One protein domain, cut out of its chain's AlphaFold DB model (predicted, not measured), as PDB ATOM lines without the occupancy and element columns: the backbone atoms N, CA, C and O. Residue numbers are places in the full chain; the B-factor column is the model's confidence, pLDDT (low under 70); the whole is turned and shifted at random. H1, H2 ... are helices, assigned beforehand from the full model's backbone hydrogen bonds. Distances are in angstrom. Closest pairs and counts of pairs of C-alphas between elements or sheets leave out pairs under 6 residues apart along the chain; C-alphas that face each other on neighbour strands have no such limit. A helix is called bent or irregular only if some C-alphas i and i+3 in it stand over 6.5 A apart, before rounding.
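AT A GLANCE: This is residues 2 to 68 of the 169 residues of the protein "DUF4216 domain-containing protein" of Aegilops tauschii subsp. strangulata (UniProt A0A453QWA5). One long helix, H3, kinked near residue 40, runs through the domain as its core, with H2 crossing it and two short helices, H1 and H4, packed on it. H1 meets H3 around the kink, and H4 folds back on H3 after the tight link that follows it. The printed part has 67 residues with four named helices, in the order H1, H2, H3, H4, and no named strand; the class is all helix, and the helix packing is mostly crossed. The whole is compact, with a radius of gyration of the C-alphas of 11.7 A, and spans 33 by 25 by 17 A.

IN THESE COORDINATES: H3, residues 33 to 54, is the longest helix, 28.7 A from C-alpha 33 at (204.475, 180.205, 284.399) to C-alpha 54 at (214.578, 153.662, 288.735). It has a kink of 65 degrees near residue 40 and is irregular: C-alphas 39 and 42 are 7.6 A apart. H2, residues 12 to 27, measures 24.1 A and is irregular too, with C-alphas 13 and 16 7.4 A apart. H1, residues 2 to 9, is 10.6 A long and begins with C-alpha 2 at (205.247, 174.990, 301.208). H4, residues 60 to 67, is 10.5 A long and ends with C-alpha 67 at (210.162, 161.854, 298.733).

HOW THE PARTS SIT: H3 is the hub and touches the three other helices. H2 and H3 touch and run opposite ways at a steep tilt of 63 degrees; their closest C-alphas, those of Leu 25 and Val 33, are 6.0 A apart. H4 touches H3, opposite ways at a steep tilt of 51 degrees, with the closest C-alphas, of Glu 46 and Ser 66, 4.5 A apart. H1 touches H3, which meets it with residues 38 to 42 alone; the closest C-alphas, of His 5 and Val 42, are 5.9 A apart. These two run the same way at a steep tilt of 69 degrees, only just short of about perpendicular. H1 and H2 only just touch, with 3 pairs of C-alphas within 8 A, and touch only at the corner by their link, H2 with residues 14 to 18 alone; the closest C-alphas, of Ile 8 and Ser 14, are 6.0 A apart. H1 and H4 are close but not clearly touching, as are H2 and H4. In H1 and H4 every O i to N i+4 pair is within hydrogen-bond range; in H2 10 of 12 are, and in H3 16 of 18.

THE WHOLE: The two C-alphas farthest apart, those of His 31 and Gly 56, are 33.8 A apart. The printed part, residues 2 to 68, has no cut, and its three links are tight. The mean pLDDT of the printed part is 94.0, and no printed residue is under 70.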
ATOM      1  N   GLN A   2     204.371 173.798 301.184       86.19
ATOM      2  CA  GLN A   2     205.247 174.990 301.208       86.19
ATOM      3  C   GLN A   2     206.680 174.714 301.703       86.19
ATOM      4  O   GLN A   2     207.619 175.059 301.002       86.19
ATOM      5  N   ILE A   3     206.856 174.016 302.837       88.94
ATOM      6  CA  ILE A   3     208.196 173.638 303.338       88.94
ATOM      7  C   ILE A   3     208.961 172.788 302.314       88.94
ATOM      8  O   ILE A   3     210.119 173.067 302.042       88.94
ATOM      9  N   ARG A   4     208.310 171.787 301.697       92.19
ATOM     10  CA  ARG A   4     208.930 170.963 300.641       92.19
ATOM     11  C   ARG A   4     209.411 171.824 299.477       92.19
ATOM     12  O   ARG A   4     210.556 171.688 299.076       92.19
ATOM     13  N   HIS A   5     208.559 172.719 298.977       92.94
ATOM     14  CA  HIS A   5     208.944 173.643 297.914       92.94
ATOM     15  C   HIS A   5     210.152 174.481 298.337       92.94
ATOM     16  O   HIS A   5     211.128 174.517 297.606       92.94
ATOM     17  N   TYR A   6     210.105 175.105 299.518       91.88
ATOM     18  CA  TYR A   6     211.195 175.934 300.026       91.88
ATOM     19  C   TYR A   6     212.517 175.165 300.121       91.88
ATOM     20  O   TYR A   6     213.530 175.658 299.641       91.88
ATOM     21  N   ILE A   7     212.511 173.952 300.685       93.31
ATOM     22  CA  ILE A   7     213.716 173.122 300.812       93.31
ATOM     23  C   ILE A   7     214.285 172.777 299.435       93.31
ATOM     24  O   ILE A   7     215.475 172.961 299.213       93.31
ATOM     25  N   ILE A   8     213.443 172.314 298.504       93.94
ATOM     26  CA  ILE A   8     213.896 171.913 297.166       93.94
ATOM     27  C   ILE A   8     214.438 173.135 296.407       93.94
ATOM     28  O   ILE A   8     215.530 173.090 295.862       93.94
ATOM     29  N   THR A   9     213.753 174.278 296.416       90.94
ATOM     30  CA  THR A   9     214.230 175.455 295.663       90.94
ATOM     31  C   THR A   9     215.448 176.152 296.274       90.94
ATOM     32  O   THR A   9     216.032 177.000 295.614       90.94
ATOM     33  N   ASN A  10     215.815 175.843 297.523       89.06
ATOM     34  CA  ASN A  10     217.018 176.378 298.182       89.06
ATOM     35  C   ASN A  10     218.149 175.339 298.298       89.06
ATOM     36  O   ASN A  10     219.163 175.605 298.937       89.06
ATOM     37  N   CYS A  11     217.982 174.154 297.711       90.00
ATOM     38  CA  CYS A  11     219.002 173.113 297.670       90.00
ATOM     39  C   CYS A  11     219.703 173.161 296.308       90.00
ATOM     40  O   CYS A  11     219.048 173.071 295.267       90.00
ATOM     41  N   GLU A  12     221.029 173.322 296.323       89.50
ATOM     42  CA  GLU A  12     221.837 173.545 295.116       89.50
ATOM     43  C   GLU A  12     221.718 172.390 294.118       89.50
ATOM     44  O   GLU A  12     221.629 172.606 292.907       89.50
ATOM     45  N   GLU A  13     221.627 171.162 294.624       90.38
ATOM     46  CA  GLU A  13     221.463 169.948 293.833       90.38
ATOM     47  C   GLU A  13     220.142 169.926 293.049       90.38
ATOM     48  O   GLU A  13     220.037 169.225 292.040       90.38
ATOM     49  N   SER A  14     219.140 170.707 293.471       91.19
ATOM     50  CA  SER A  14     217.837 170.808 292.805       91.19
ATOM     51  C   SER A  14     217.715 171.945 291.785       91.19
ATOM     52  O   SER A  14     216.692 172.028 291.097       91.19
ATOM     53  N   ASN A  15     218.730 172.805 291.645       91.50
ATOM     54  CA  ASN A  15     218.654 174.003 290.798       91.50
ATOM     55  C   ASN A  15     218.318 173.671 289.336       91.50
ATOM     56  O   ASN A  15     217.383 174.244 288.779       91.50
ATOM     57  N   SER A  16     218.983 172.671 288.746       94.12
ATOM     58  CA  SER A  16     218.747 172.275 287.347       94.12
ATOM     59  C   SER A  16     217.308 171.827 287.081       94.12
ATOM     60  O   SER A  16     216.773 172.047 286.000       94.12
ATOM     61  N   TRP A  17     216.657 171.222 288.074       95.56
ATOM     62  CA  TRP A  17     215.278 170.746 287.960       95.56
ATOM     63  C   TRP A  17     214.264 171.882 288.068       95.56
ATOM     64  O   TRP A  17     213.178 171.804 287.496       95.56
ATOM     65  N   THR A  18     214.620 172.941 288.798       93.81
ATOM     66  CA  THR A  18     213.823 174.168 288.856       93.81
ATOM     67  C   THR A  18     213.763 174.803 287.468       93.81
ATOM     68  O   THR A  18     212.669 175.098 286.980       93.81
ATOM     69  N   ASP A  19     214.921 174.926 286.814       94.00
ATOM     70  CA  ASP A  19     215.037 175.468 285.459       94.00
ATOM     71  C   ASP A  19     214.327 174.571 284.429       94.00
ATOM     72  O   ASP A  19     213.518 175.063 283.644       94.00
ATOM     73  N   GLU A  20     214.513 173.246 284.497       96.50
ATOM     74  CA  GLU A  20     213.846 172.291 283.596       96.50
ATOM     75  C   GLU A  20     212.315 172.416 283.645       96.50
ATOM     76  O   GLU A  20     211.657 172.468 282.601       96.50
ATOM     77  N   HIS A  21     211.729 172.526 284.842       96.69
ATOM     78  CA  HIS A  21     210.280 172.682 284.979       96.69
ATOM     79  C   HIS A  21     209.784 174.031 284.437       96.69
ATOM     80  O   HIS A  21     208.725 174.102 283.808       96.69
ATOM     81  N   LEU A  22     210.536 175.115 284.663       95.19
ATOM     82  CA  LEU A  22     210.212 176.434 284.110       95.19
ATOM     83  C   LEU A  22     210.259 176.429 282.575       95.19
ATOM     84  O   LEU A  22     209.361 176.982 281.931       95.19
ATOM     85  N   ASP A  23     211.249 175.760 281.989       96.50
ATOM     86  CA  ASP A  23     211.400 175.622 280.541       96.50
ATOM     87  C   ASP A  23     210.300 174.754 279.919       96.50
ATOM     88  O   ASP A  23     209.807 175.054 278.828       96.50
ATOM     89  N   GLU A  24     209.880 173.678 280.588       96.81
ATOM     90  CA  GLU A  24     208.726 172.872 280.169       96.81
ATOM     91  C   GLU A  24     207.434 173.696 280.143       96.81
ATOM     92  O   GLU A  24     206.730 173.704 279.130       96.81
ATOM     93  N   LEU A  25     207.148 174.443 281.213       97.06
ATOM     94  CA  LEU A  25     205.966 175.304 281.291       97.06
ATOM     95  C   LEU A  25     205.989 176.409 280.227       97.06
ATOM     96  O   LEU A  25     204.958 176.703 279.614       97.06
ATOM     97  N   THR A  26     207.161 176.996 279.980       95.25
ATOM     98  CA  THR A  26     207.342 178.043 278.967       95.25
ATOM     99  C   THR A  26     207.111 177.493 277.560       95.25
ATOM    100  O   THR A  26     206.343 178.074 276.792       95.25
ATOM    101  N   ARG A  27     207.691 176.331 277.230       95.62
ATOM    102  CA  ARG A  27     207.485 175.662 275.931       95.62
ATOM    103  C   ARG A  27     206.045 175.207 275.717       95.62
ATOM    104  O   ARG A  27     205.564 175.234 274.590       95.62
ATOM    105  N   ALA A  28     205.345 174.832 276.785       94.25
ATOM    106  CA  ALA A  28     203.930 174.478 276.737       94.25
ATOM    107  C   ALA A  28     202.993 175.690 276.544       94.25
ATOM    108  O   ALA A  28     201.776 175.512 276.488       94.25
ATOM    109  N   GLY A  29     203.519 176.921 276.473       91.81
ATOM    110  CA  GLY A  29     202.710 178.138 276.344       91.81
ATOM    111  C   GLY A  29     201.860 178.425 277.586       91.81
ATOM    112  O   GLY A  29     200.800 179.055 277.499       91.81
ATOM    113  N   ALA A  30     202.286 177.930 278.751       90.56
ATOM    114  CA  ALA A  30     201.504 178.033 279.967       90.56
ATOM    115  C   ALA A  30     201.336 179.497 280.393       90.56
ATOM    116  O   ALA A  30     202.294 180.262 280.505       90.56
ATOM    117  N   HIS A  31     200.099 179.893 280.677       89.69
ATOM    118  CA  HIS A  31     199.833 181.209 281.246       89.69
ATOM    119  C   HIS A  31     200.263 181.226 282.717       89.69
ATOM    120  O   HIS A  31     200.041 180.256 283.447       89.69
ATOM    121  N   SER A  32     200.862 182.335 283.157       92.75
ATOM    122  CA  SER A  32     201.349 182.510 284.534       92.75
ATOM    123  C   SER A  32     202.356 181.432 284.973       92.75
ATOM    124  O   SER A  32     202.198 180.842 286.043       92.75
ATOM    125  N   VAL A  33     203.407 181.207 284.170       93.94
ATOM    126  CA  VAL A  33     204.475 180.205 284.399       93.94
ATOM    127  C   VAL A  33     204.938 180.150 285.856       93.94
ATOM    128  O   VAL A  33     204.936 179.082 286.453       93.94
ATOM    129  N   GLN A  34     205.249 181.296 286.466       91.88
ATOM    130  CA  GLN A  34     205.746 181.353 287.847       91.88
ATOM    131  C   GLN A  34     204.740 180.830 288.879       91.88
ATOM    132  O   GLN A  34     205.102 180.111 289.808       91.88
ATOM    133  N   LYS A  35     203.454 181.153 288.703       92.94
ATOM    134  CA  LYS A  35     202.394 180.657 289.586       92.94
ATOM    135  C   LYS A  35     202.255 179.143 289.449       92.94
ATOM    136  O   LYS A  35     202.234 178.445 290.456       92.94
ATOM    137  N   ARG A  36     202.208 178.643 288.212       94.50
ATOM    138  CA  ARG A  36     202.128 177.201 287.951       94.50
ATOM    139  C   ARG A  36     203.335 176.458 288.486       94.50
ATOM    140  O   ARG A  36     203.163 175.446 289.148       94.50
ATOM    141  N   HIS A  37     204.534 176.992 288.279       94.25
ATOM    142  CA  HIS A  37     205.745 176.435 288.858       94.25
ATOM    143  C   HIS A  37     205.597 176.304 290.377       94.25
ATOM    144  O   HIS A  37     205.704 175.203 290.901       94.25
ATOM    145  N   ARG A  38     205.220 177.380 291.077       92.12
ATOM    146  CA  ARG A  38     205.017 177.348 292.533       92.12
ATOM    147  C   ARG A  38     204.020 176.275 292.989       92.12
ATOM    148  O   ARG A  38     204.211 175.643 294.029       92.12
ATOM    149  N   ASP A  39     202.943 176.093 292.231       92.81
ATOM    150  CA  ASP A  39     201.839 175.212 292.602       92.81
ATOM    151  C   ASP A  39     202.100 173.740 292.219       92.81
ATOM    152  O   ASP A  39     201.678 172.834 292.945       92.81
ATOM    153  N   GLU A  40     202.823 173.482 291.129       95.50
ATOM    154  CA  GLU A  40     202.984 172.154 290.515       95.50
ATOM    155  C   GLU A  40     204.387 171.554 290.718       95.50
ATOM    156  O   GLU A  40     204.532 170.331 290.679       95.50
ATOM    157  N   PHE A  41     205.412 172.374 290.987       96.06
ATOM    158  CA  PHE A  41     206.819 171.949 290.966       96.06
ATOM    159  C   PHE A  41     207.126 170.787 291.904       96.06
ATOM    160  O   PHE A  41     207.798 169.853 291.494       96.06
ATOM    161  N   VAL A  42     206.601 170.787 293.133       96.44
ATOM    162  CA  VAL A  42     206.863 169.693 294.088       96.44
ATOM    163  C   VAL A  42     206.372 168.347 293.545       96.44
ATOM    164  O   VAL A  42     207.087 167.350 293.627       96.44
ATOM    165  N   ASP A  43     205.174 168.322 292.958       96.62
ATOM    166  CA  ASP A  43     204.561 167.093 292.446       96.62
ATOM    167  C   ASP A  43     205.190 166.675 291.106       96.62
ATOM    168  O   ASP A  43     205.258 165.488 290.779       96.62
ATOM    169  N   TRP A  44     205.642 167.646 290.305       97.44
ATOM    170  CA  TRP A  44     206.437 167.407 289.099       97.44
ATOM    171  C   TRP A  44     207.811 166.818 289.444       97.44
ATOM    172  O   TRP A  44     208.165 165.765 288.915       97.44
ATOM    173  N   PHE A  45     208.530 167.430 290.387       97.31
ATOM    174  CA  PHE A  45     209.861 167.023 290.836       97.31
ATOM    175  C   PHE A  45     209.825 165.607 291.407       97.31
ATOM    176  O   PHE A  45     210.625 164.758 291.024       97.31
ATOM    177  N   GLU A  46     208.835 165.312 292.253       96.62
ATOM    178  CA  GLU A  46     208.646 163.974 292.806       96.62
ATOM    179  C   GLU A  46     208.502 162.908 291.708       96.62
ATOM    180  O   GLU A  46     209.222 161.909 291.716       96.62
ATOM    181  N   ARG A  47     207.626 163.134 290.720       97.50
ATOM    182  CA  ARG A  47     207.425 162.189 289.608       97.50
ATOM    183  C   ARG A  47     208.669 162.056 288.729       97.50
ATOM    184  O   ARG A  47     209.027 160.938 288.356       97.50
ATOM    185  N   ARG A  48     209.321 163.178 288.402       97.50
ATOM    186  CA  ARG A  48     210.501 163.226 287.527       97.50
ATOM    187  C   ARG A  48     211.674 162.462 288.136       97.50
ATOM    188  O   ARG A  48     212.221 161.569 287.491       97.50
ATOM    189  N   ILE A  49     212.005 162.749 289.393       97.38
ATOM    190  CA  ILE A  49     213.129 162.123 290.094       97.38
ATOM    191  C   ILE A  49     212.861 160.641 290.375       97.38
ATOM    192  O   ILE A  49     213.758 159.822 290.194       97.38
ATOM    193  N   GLN A  50     211.632 160.255 290.744       96.25
ATOM    194  CA  GLN A  50     211.295 158.839 290.942       96.25
ATOM    195  C   GLN A  50     211.460 158.005 289.663       96.25
ATOM    196  O   GLN A  50     211.891 156.854 289.744       96.25
ATOM    197  N   ALA A  51     211.123 158.555 288.492       97.12
ATOM    198  CA  ALA A  51     211.334 157.871 287.217       97.12
ATOM    199  C   ALA A  51     212.831 157.697 286.913       97.12
ATOM    200  O   ALA A  51     213.277 156.592 286.616       97.12
ATOM    201  N   LEU A  52     213.617 158.763 287.073       97.31
ATOM    202  CA  LEU A  52     215.055 158.738 286.800       97.31
ATOM    203  C   LEU A  52     215.844 157.874 287.791       97.31
ATOM    204  O   LEU A  52     216.842 157.267 287.406       97.31
ATOM    205  N   HIS A  53     215.407 157.789 289.050       96.31
ATOM    206  CA  HIS A  53     216.068 156.959 290.065       96.31
ATOM    207  C   HIS A  53     215.942 155.472 289.736       96.31
ATOM    208  O   HIS A  53     216.929 154.747 289.813       96.31
ATOM    209  N   LYS A  54     214.775 155.035 289.237       95.44
ATOM    210  CA  LYS A  54     214.578 153.662 288.735       95.44
ATOM    211  C   LYS A  54     215.506 153.313 287.570       95.44
ATOM    212  O   LYS A  54     215.855 152.151 287.401       95.44
ATOM    213  N   GLU A  55     215.894 154.308 286.779       96.88
ATOM    214  CA  GLU A  55     216.839 154.167 285.666       96.88
ATOM    215  C   GLU A  55     218.309 154.333 286.098       96.88
ATOM    216  O   GLU A  55     219.200 154.258 285.255       96.88
ATOM    217  N   GLY A  56     218.582 154.586 287.385       96.00
ATOM    218  CA  GLY A  56     219.932 154.825 287.903       96.00
ATOM    219  C   GLY A  56     220.556 156.153 287.457       96.00
ATOM    220  O   GLY A  56     221.775 156.291 287.468       96.00
ATOM    221  N   LYS A  57     219.741 157.132 287.037       96.19
ATOM    222  CA  LYS A  57     220.199 158.414 286.459       96.19
ATOM    223  C   LYS A  57     220.319 159.562 287.463       96.19
ATOM    224  O   LYS A  57     220.767 160.644 287.096       96.19
ATOM    225  N   VAL A  58     219.900 159.355 288.707       95.12
ATOM    226  CA  VAL A  58     219.969 160.348 289.791       95.12
ATOM    227  C   VAL A  58     220.465 159.682 291.067       95.12
ATOM    228  O   VAL A  58     220.261 158.487 291.270       95.12
ATOM    229  N   ASN A  59     221.124 160.463 291.918       92.44
ATOM    230  CA  ASN A  59     221.663 159.979 293.185       92.44
ATOM    231  C   ASN A  59     220.571 159.830 294.265       92.44
ATOM    232  O   ASN A  59     219.457 160.351 294.146       92.44
ATOM    233  N   ASP A  60     220.921 159.147 295.355       91.94
ATOM    234  CA  ASP A  60     220.003 158.912 296.474       91.94
ATOM    235  C   ASP A  60     219.626 160.193 297.229       91.94
ATOM    236  O   ASP A  60     218.575 160.239 297.866       91.94
ATOM    237  N   LEU A  61     220.440 161.252 297.135       91.62
ATOM    238  CA  LEU A  61     220.128 162.553 297.729       91.62
ATOM    239  C   LEU A  61     218.916 163.195 297.042       91.62
ATOM    240  O   LEU A  61     217.949 163.549 297.714       91.62
ATOM    241  N   LEU A  62     218.935 163.296 295.710       94.31
ATOM    242  CA  LEU A  62     217.805 163.797 294.926       94.31
ATOM    243  C   LEU A  62     216.571 162.928 295.147       94.31
ATOM    244  O   LEU A  62     215.468 163.448 295.324       94.31
ATOM    245  N   TYR A  63     216.757 161.608 295.194       94.69
ATOM    246  CA  TYR A  63     215.669 160.693 295.500       94.69
ATOM    247  C   TYR A  63     215.058 160.976 296.879       94.69
ATOM    248  O   TYR A  63     213.844 161.167 296.961       94.69
ATOM    249  N   ALA A  64     215.863 161.107 297.938       93.38
ATOM    250  CA  ALA A  64     215.386 161.455 299.276       93.38
ATOM    251  C   ALA A  64     214.648 162.806 299.295       93.38
ATOM    252  O   ALA A  64     213.530 162.883 299.807       93.38
ATOM    253  N   LEU A  65     215.203 163.843 298.656       93.56
ATOM    254  CA  LEU A  65     214.555 165.156 298.514       93.56
ATOM    255  C   LEU A  65     213.188 165.052 297.825       93.56
ATOM    256  O   LEU A  65     212.214 165.666 298.269       93.56
ATOM    257  N   SER A  66     213.093 164.227 296.779       94.31
ATOM    258  CA  SER A  66     211.857 164.020 296.020       94.31
ATOM    259  C   SER A  66     210.747 163.396 296.867       94.31
ATOM    260  O   SER A  66     209.587 163.782 296.733       94.31
ATOM    261  N   ARG A  67     211.099 162.497 297.796       92.94
ATOM    262  CA  ARG A  67     210.162 161.854 298.733       92.94
ATOM    263  C   ARG A  67     209.636 162.823 299.792       92.94
ATOM    264  O   ARG A  67     208.538 162.624 300.306       92.94
ATOM    265  N   GLY A  68     210.381 163.889 300.066       92.62
ATOM    266  CA  GLY A  68     210.072 164.843 301.121       92.62
ATOM    267  C   GLY A  68     210.481 164.350 302.516       92.62
ATOM    268  O   GLY A  68     210.898 163.202 302.676       92.62
TER     269      GLY A  68